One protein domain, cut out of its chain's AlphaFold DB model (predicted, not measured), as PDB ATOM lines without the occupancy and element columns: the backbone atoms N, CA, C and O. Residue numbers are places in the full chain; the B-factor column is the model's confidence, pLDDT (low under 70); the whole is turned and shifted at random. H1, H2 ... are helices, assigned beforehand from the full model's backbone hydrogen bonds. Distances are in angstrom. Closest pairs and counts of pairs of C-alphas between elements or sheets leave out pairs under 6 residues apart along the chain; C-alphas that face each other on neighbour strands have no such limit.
ATOM      1  N   THR A   5      46.567  92.953  81.148       93.62
ATOM      2  CA  THR A   5      47.563  92.439  80.191       93.62
ATOM      3  C   THR A   5      48.928  93.108  80.355       93.62
ATOM      4  O   THR A   5      49.946  92.421  80.361       93.62
ATOM      5  N   GLU A   6      48.970  94.425  80.574       91.25
ATOM      6  CA  GLU A   6      50.239  95.140  80.779       91.25
ATOM      7  C   GLU A   6      50.868  94.833  82.144       91.25
ATOM      8  O   GLU A   6      52.079  94.640  82.241       91.25
ATOM      9  N   LEU A   7      50.052  94.694  83.198       93.00
ATOM     10  CA  LEU A   7      50.530  94.264  84.516       93.00
ATOM     11  C   LEU A   7      51.121  92.846  84.450       93.00
ATOM     12  O   LEU A   7      52.171  92.595  85.036       93.00
ATOM     13  N   LYS A   8      50.486  91.944  83.693       93.50
ATOM     14  CA  LYS A   8      50.991  90.593  83.426       93.50
ATOM     15  C   LYS A   8      52.318  90.633  82.667       93.50
ATOM     16  O   LYS A   8      53.278  90.014  83.113       93.50
ATOM     17  N   ARG A   9      52.400  91.405  81.578       93.81
ATOM     18  CA  ARG A   9      53.629  91.555  80.782       93.81
ATOM     19  C   ARG A   9      54.796  92.084  81.625       93.81
ATOM     20  O   ARG A   9      55.915  91.595  81.501       93.81
ATOM     21  N   LEU A  10      54.542  93.072  82.487       91.44
ATOM     22  CA  LEU A  10      55.545  93.630  83.400       91.44
ATOM     23  C   LEU A  10      55.961  92.634  84.491       91.44
ATOM     24  O   LEU A  10      57.147  92.547  84.797       91.44
ATOM     25  N   ALA A  11      55.018  91.867  85.045       89.88
ATOM     26  CA  ALA A  11      55.317  90.813  86.015       89.88
ATOM     27  C   ALA A  11      56.196  89.709  85.404       89.88
ATOM     28  O   ALA A  11      57.182  89.296  86.007       89.88
ATOM     29  N   GLU A  12      55.875  89.268  84.188       91.12
ATOM     30  CA  GLU A  12      56.656  88.273  83.444       91.12
ATOM     31  C   GLU A  12      58.062  88.792  83.108       91.12
ATOM     32  O   GLU A  12      59.038  88.061  83.251       91.12
ATOM     33  N   ALA A  13      58.185  90.069  82.729       87.81
ATOM     34  CA  ALA A  13      59.481  90.705  82.500       87.81
ATOM     35  C   ALA A  13      60.322  90.807  83.784       87.81
ATOM     36  O   ALA A  13      61.535  90.636  83.724       87.81
ATOM     37  N   ALA A  14      59.690  91.055  84.938       86.00
ATOM     38  CA  ALA A  14      60.360  91.110  86.239       86.00
ATOM     39  C   ALA A  14      60.809  89.728  86.752       86.00
ATOM     40  O   ALA A  14      61.740  89.656  87.549       86.00
ATOM     41  N   LEU A  15      60.164  88.646  86.301       85.06
ATOM     42  CA  LEU A  15      60.530  87.259  86.616       85.06
ATOM     43  C   LEU A  15      61.643  86.698  85.718       85.06
ATOM     44  O   LEU A  15      62.132  85.599  85.972       85.06
ATOM     45  N   ASN A  16      62.020  87.405  84.651       82.31
ATOM     46  CA  ASN A  16      63.044  86.935  83.728       82.31
ATOM     47  C   ASN A  16      64.448  87.109  84.336       82.31
ATOM     48  O   ASN A  16      64.924  88.230  84.504       82.31
ATOM     49  N   ASP A  17      65.124  85.989  84.601       61.59
ATOM     50  CA  ASP A  17      66.453  85.901  85.234       61.59
ATOM     51  C   ASP A  17      67.590  86.522  84.388       61.59
ATOM     52  O   ASP A  17      68.701  86.720  84.866       61.59
ATOM     53  N   SER A  18      67.318  86.868  83.123       62.16
ATOM     54  CA  SER A  18      68.270  87.460  82.168       62.16
ATOM     55  C   SER A  18      68.408  88.991  82.283       62.16
ATOM     56  O   SER A  18      68.814  89.650  81.320       62.16
ATOM     57  N   LEU A  19      68.060  89.591  83.426       63.47
ATOM     58  CA  LEU A  19      68.283  91.015  83.707       63.47
ATOM     59  C   LEU A  19      69.766  91.270  84.053       63.47
ATOM     60  O   LEU A  19      70.105  91.746  85.131       63.47
ATOM     61  N   ASP A  20      70.659  90.965  83.109       63.75
ATOM     62  CA  ASP A  20      72.125  90.992  83.269       63.75
ATOM     63  C   ASP A  20      72.711  92.409  83.468       63.75
ATOM     64  O   ASP A  20      73.903  92.579  83.732       63.75
ATOM     65  N   CYS A  21      71.892  93.461  83.363       62.97
ATOM     66  CA  CYS A  21      72.305  94.844  83.575       62.97
ATOM     67  C   CYS A  21      71.467  95.502  84.680       62.97
ATOM     68  O   CYS A  21      70.253  95.651  84.538       62.97
ATOM     69  N   ILE A  22      72.134  95.969  85.745       65.12
ATOM     70  CA  ILE A  22      71.534  96.625  86.929       65.12
ATOM     71  C   ILE A  22      70.520  97.719  86.533       65.12
ATOM     72  O   ILE A  22      69.432  97.788  87.100       65.12
ATOM     73  N   TYR A  23      70.821  98.511  85.499       65.62
ATOM     74  CA  TYR A  23      69.934  99.576  85.012       65.62
ATOM     75  C   TYR A  23      68.631  99.067  84.373       65.62
ATOM     76  O   TYR A  23      67.593  99.717  84.483       65.62
ATOM     77  N   GLN A  24      68.663  97.913  83.701       71.31
ATOM     78  CA  GLN A  24      67.462  97.313  83.108       71.31
ATOM     79  C   GLN A  24      66.594  96.654  84.185       71.31
ATOM     80  O   GLN A  24      65.370  96.778  84.142       71.31
ATOM     81  N   ALA A  25      67.222  96.029  85.186       75.12
ATOM     82  CA  ALA A  25      66.526  95.453  86.333       75.12
ATOM     83  C   ALA A  25      65.735  96.514  87.118       75.12
ATOM     84  O   ALA A  25      64.546  96.328  87.379       75.12
ATOM     85  N   GLU A  26      66.353  97.658  87.430       82.06
ATOM     86  CA  GLU A  26      65.687  98.762  88.138       82.06
ATOM     87  C   GLU A  26      64.504  99.339  87.351       82.06
ATOM     88  O   GLU A  26      63.442  99.596  87.924       82.06
ATOM     89  N   GLN A  27      64.644  99.504  86.033       84.00
ATOM     90  CA  GLN A  27      63.572 100.037  85.189       84.00
ATOM     91  C   GLN A  27      62.360  99.094  85.129       84.00
ATOM     92  O   GLN A  27      61.213  99.545  85.225       84.00
ATOM     93  N   VAL A  28      62.601  97.788  84.983       85.69
ATOM     94  CA  VAL A  28      61.544  96.768  84.919       85.69
ATOM     95  C   VAL A  28      60.825  96.648  86.264       85.69
ATOM     96  O   VAL A  28      59.595  96.718  86.308       85.69
ATOM     97  N   LEU A  29      61.572  96.564  87.369       86.12
ATOM     98  CA  LEU A  29      61.009  96.482  88.720       86.12
ATOM     99  C   LEU A  29      60.261  97.759  89.120       86.12
ATOM    100  O   LEU A  29      59.209  97.679  89.758       86.12
ATOM    101  N   GLY A  30      60.755  98.932  88.717       88.50
ATOM    102  CA  GLY A  30      60.080 100.212  88.937       88.50
ATOM    103  C   GLY A  30      58.759 100.309  88.173       88.50
ATOM    104  O   GLY A  30      57.739 100.699  88.742       88.50
ATOM    105  N   SER A  31      58.750  99.876  86.909       90.19
ATOM    106  CA  SER A  31      57.540  99.841  86.076       90.19
ATOM    107  C   SER A  31      56.498  98.867  86.631       90.19
ATOM    108  O   SER A  31      55.320  99.213  86.734       90.19
ATOM    109  N   PHE A  32      56.930  97.674  87.055       90.62
ATOM    110  CA  PHE A  32      56.054  96.709  87.713       90.62
ATOM    111  C   PHE A  32      55.499  97.259  89.030       90.62
ATOM    112  O   PHE A  32      54.299  97.181  89.251       90.62
ATOM    113  N   SER A  33      56.331  97.876  89.873       90.12
ATOM    114  CA  SER A  33      55.908  98.427  91.170       90.12
ATOM    115  C   SER A  33      54.897  99.573  91.025       90.12
ATOM    116  O   SER A  33      53.963  99.680  91.817       90.12
ATOM    117  N   ALA A  34      55.037 100.410  89.991       92.88
ATOM    118  CA  ALA A  34      54.059 101.447  89.662       92.88
ATOM    119  C   ALA A  34      52.715 100.854  89.190       92.88
ATOM    120  O   ALA A  34      51.642 101.328  89.582       92.88
ATOM    121  N   ALA A  35      52.767  99.800  88.371       91.94
ATOM    122  CA  ALA A  35      51.584  99.102  87.873       91.94
ATOM    123  C   ALA A  35      50.885  98.271  88.968       91.94
ATOM    124  O   ALA A  35      49.660  98.290  89.074       91.94
ATOM    125  N   ALA A  36      51.653  97.600  89.828       92.81
ATOM    126  CA  ALA A  36      51.211  96.784  90.960       92.81
ATOM    127  C   ALA A  36      50.937  97.626  92.218       92.81
ATOM    128  O   ALA A  36      51.208  97.209  93.346       92.81
ATOM    129  N   ASN A  37      50.402  98.834  92.038       92.44
ATOM    130  CA  ASN A  37      50.036  99.693  93.157       92.44
ATOM    131  C   ASN A  37      48.923  99.048  94.017       92.44
ATOM    132  O   ASN A  37      48.185  98.179  93.537       92.44
ATOM    133  N   PRO A  38      48.741  99.489  95.278       95.69
ATOM    134  CA  PRO A  38      47.737  98.912  96.172       95.69
ATOM    135  C   PRO A  38      46.317  98.878  95.588       95.69
ATOM    136  O   PRO A  38      45.571  97.940  95.854       95.69
ATOM    137  N   GLY A  39      45.946  99.859  94.757       94.31
ATOM    138  CA  GLY A  39      44.645  99.894  94.087       94.31
ATOM    139  C   GLY A  39      44.465  98.757  93.078       94.31
ATOM    140  O   GLY A  39      43.432  98.091  93.091       94.31
ATOM    141  N   ALA A  40      45.481  98.485  92.254       92.94
ATOM    142  CA  ALA A  40      45.472  97.374  91.304       92.94
ATOM    143  C   ALA A  40      45.410  96.011  92.015       92.94
ATOM    144  O   ALA A  40      44.645  95.134  91.614       92.94
ATOM    145  N   VAL A  41      46.157  95.851  93.113       94.19
ATOM    146  CA  VAL A  41      46.136  94.626  93.928       94.19
ATOM    147  C   VAL A  41      44.761  94.409  94.565       94.19
ATOM    148  O   VAL A  41      44.206  93.315  94.472       94.19
ATOM    149  N   LEU A  42      44.163  95.445  95.162       96.25
ATOM    150  CA  LEU A  42      42.816  95.356  95.738       96.25
ATOM    151  C   LEU A  42      41.751  95.060  94.676       96.25
ATOM    152  O   LEU A  42      40.840  94.275  94.937       96.25
ATOM    153  N   ALA A  43      41.881  95.628  93.475       94.44
ATOM    154  CA  ALA A  43      40.979  95.346  92.362       94.44
ATOM    155  C   ALA A  43      41.062  93.878  91.904       94.44
ATOM    156  O   ALA A  43      40.028  93.241  91.703       94.44
ATOM    157  N   LEU A  44      42.271  93.310  91.804       94.88
ATOM    158  CA  LEU A  44      42.478  91.889  91.502       94.88
ATOM    159  C   LEU A  44      41.905  90.968  92.587       94.88
ATOM    160  O   LEU A  44      41.297  89.946  92.264       94.88
ATOM    161  N   ILE A  45      42.074  91.326  93.864       96.19
ATOM    162  CA  ILE A  45      41.516  90.572  94.998       96.19
ATOM    163  C   ILE A  45      39.987  90.608  94.965       96.19
ATOM    164  O   ILE A  45      39.353  89.561  95.090       96.19
ATOM    165  N   GLY A  46      39.395  91.788  94.765       96.50
ATOM    166  CA  GLY A  46      37.945  91.946  94.670       96.50
ATOM    167  C   GLY A  46      37.354  91.138  93.515       96.50
ATOM    168  O   GLY A  46      36.359  90.436  93.694       96.50
ATOM    169  N   GLU A  47      38.008  91.154  92.352       96.00
ATOM    170  CA  GLU A  47      37.581  90.357  91.201       96.00
ATOM    171  C   GLU A  47      37.702  88.848  91.465       96.00
ATOM    172  O   GLU A  47      36.785  88.094  91.145       96.00
ATOM    173  N   ASN A  48      38.774  88.394  92.125       96.00
ATOM    174  CA  ASN A  48      38.914  86.993  92.541       96.00
ATOM    175  C   ASN A  48      37.799  86.563  93.501       96.00
ATOM    176  O   ASN A  48      37.231  85.481  93.360       96.00
ATOM    177  N   GLN A  49      37.465  87.409  94.475       97.75
ATOM    178  CA  GLN A  49      36.377  87.145  95.414       97.75
ATOM    179  C   GLN A  49      35.026  87.059  94.694       97.75
ATOM    180  O   GLN A  49      34.245  86.150  94.983       97.75
ATOM    181  N   ARG A  50      34.777  87.952  93.727       96.69
ATOM    182  CA  ARG A  50      33.574  87.945  92.886       96.69
ATOM    183  C   ARG A  50      33.477  86.666  92.050       96.69
ATOM    184  O   ARG A  50      32.456  85.987  92.116       96.69
ATOM    185  N   LEU A  51      34.541  86.303  91.331       95.50
ATOM    186  CA  LEU A  51      34.607  85.075  90.527       95.50
ATOM    187  C   LEU A  51      34.444  83.817  91.389       95.50
ATOM    188  O   LEU A  51      33.752  82.880  91.003       95.50
ATOM    189  N   ASN A  52      35.027  83.795  92.589       94.88
ATOM    190  CA  ASN A  52      34.857  82.688  93.526       94.88
ATOM    191  C   ASN A  52      33.405  82.565  94.020       94.88
ATOM    192  O   ASN A  52      32.901  81.455  94.187       94.88
ATOM    193  N   ALA A  53      32.718  83.686  94.258       94.31
ATOM    194  CA  ALA A  53      31.302  83.676  94.618       94.31
ATOM    195  C   ALA A  53      30.423  83.165  93.463       94.31
ATOM    196  O   ALA A  53      29.553  82.328  93.690       94.31
ATOM    197  N   GLU A  54      30.699  83.605  92.234       92.69
ATOM    198  CA  GLU A  54      30.010  83.160  91.017       92.69
ATOM    199  C   GLU A  54      30.214  81.657  90.760       92.69
ATOM    200  O   GLU A  54      29.244  80.924  90.584       92.69
ATOM    201  N   ASN A  55      31.449  81.156  90.869       90.12
ATOM    202  CA  ASN A  55      31.748  79.725  90.746       90.12
ATOM    203  C   ASN A  55      31.001  78.881  91.786       90.12
ATOM    204  O   ASN A  55      30.466  77.826  91.458       90.12
ATOM    205  N   LYS A  56      30.919  79.342  93.041       89.81
ATOM    206  CA  LYS A  56      30.138  78.648  94.079       89.81
ATOM    207  C   LYS A  56      28.651  78.598  93.735       89.81
ATOM    208  O   LYS A  56      28.014  77.576  93.978       89.81
ATOM    209  N   GLN A  57      28.102  79.675  93.174       86.31
ATOM    210  CA  GLN A  57      26.711  79.707  92.720       86.31
ATOM    211  C   GLN A  57      26.476  78.762  91.538       86.31
ATOM    212  O   GLN A  57      25.480  78.051  91.549       86.31
ATOM    213  N   LEU A  58      27.395  78.700  90.571       84.81
ATOM    214  CA  LEU A  58      27.311  77.771  89.440       84.81
ATOM    215  C   LEU A  58      27.377  76.311  89.887       84.81
ATOM    216  O   LEU A  58      26.543  75.526  89.458       84.81
ATOM    217  N   ILE A  59      28.285  75.962  90.803       83.38
ATOM    218  CA  ILE A  59      28.362  74.607  91.378       83.38
ATOM    219  C   ILE A  59      27.051  74.251  92.080       83.38
ATOM    220  O   ILE A  59      26.516  73.162  91.891       83.38
ATOM    221  N   LEU A  60      26.496  75.173  92.874       76.88
ATOM    222  CA  LEU A  60      25.194  74.958  93.497       76.88
ATOM    223  C   LEU A  60      24.102  74.776  92.441       76.88
ATOM    224  O   LEU A  60      23.296  73.864  92.578       76.88
ATOM    225  N   LEU A  61      24.086  75.584  91.382       74.00
ATOM    226  CA  LEU A  61      23.114  75.463  90.301       74.00
ATOM    227  C   LEU A  61      23.290  74.170  89.496       74.00
ATOM    228  O   LEU A  61      22.307  73.628  89.030       74.00
ATOM    229  N   GLU A  62      24.499  73.646  89.339       73.56
ATOM    230  CA  GLU A  62      24.760  72.378  88.652       73.56
ATOM    231  C   GLU A  62      24.336  71.184  89.521       73.56
ATOM    232  O   GLU A  62      23.692  70.249  89.046       73.56
ATOM    233  N   CYS A  63      24.606  71.253  90.829       65.00
ATOM    234  CA  CYS A  63      24.167  70.244  91.789       65.00
ATOM    235  C   CYS A  63      22.649  70.260  92.030       65.00
ATOM    236  O   CYS A  63      22.072  69.207  92.271       65.00
ATOM    237  N   HIS A  64      21.991  71.423  91.978       64.19
ATOM    238  CA  HIS A  64      20.545  71.556  92.221       64.19
ATOM    239  C   HIS A  64      19.728  71.695  90.927       64.19
ATOM    240  O   HIS A  64      18.506  71.586  90.944       64.19
ATOM    241  N   GLY A  65      20.376  71.943  89.792       59.84
ATOM    242  CA  GLY A  65      19.747  72.187  88.499       59.84
ATOM    243  C   GLY A  65      19.422  70.883  87.809       59.84
ATOM    244  O   GLY A  65      20.083  70.519  86.843       59.84
TER     245      GLY A  65
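This is residues 5 to 65 of the 138 residues of an uncharacterized protein of Pseudomonas sp. ok602 (UniProt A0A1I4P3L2). A small helical hairpin, H1 folded back against H2, forms a head, and from it one long helix, H3, sticks out as an arm, with residues 41 to 65 standing free. H2 and H3 meet end to end at a corner at residues 36 and 37, and the arm makes much of the length. The printed part has 61 residues with three named helices, in the order H1, H2, H3, and no named strand: the class is all helix. The whole is extended, with a radius of gyration of the C-alphas of 17.8 A and spans of 57 by 23 by 13 A.

H1, residues 5 to 14, touches H2, residues 22 to 35; their closest C-alphas, those of Leu 10 and Phe 32, are 5.3 A apart. The two run opposite ways at a shallow tilt of 31 degrees and form a helical hairpin. H3, residues 38 to 64, meets H2 only through their link. H1 and H3 are apart. In H1, H2 and H3 every O i to N i+4 pair is within hydrogen-bond range.

H1 begins at C-alpha 5, at (47.563, 92.439, 80.191), and measures 14.2 A from first to last C-alpha. H2 measures 20.1 A and ends at C-alpha 35, at (51.584, 99.102, 87.873). H3 measures 38.8 A and ends at C-alpha 64, at (20.545, 71.556, 92.221).

The two C-alphas farthest apart, those of Cys 21 and Gly 65, are 57.4 A apart. Without residues 41 to 65, the body of 36 residues spans 31 by 15 by 10 A. The printed part has no cut. The link from H1 to H2 is short, with 7 residues, and that from H2 to H3 is tight, with 2. The mean pLDDT of the printed part is 85.3, and residues 17 to 23 and 63 to 65 are under 70.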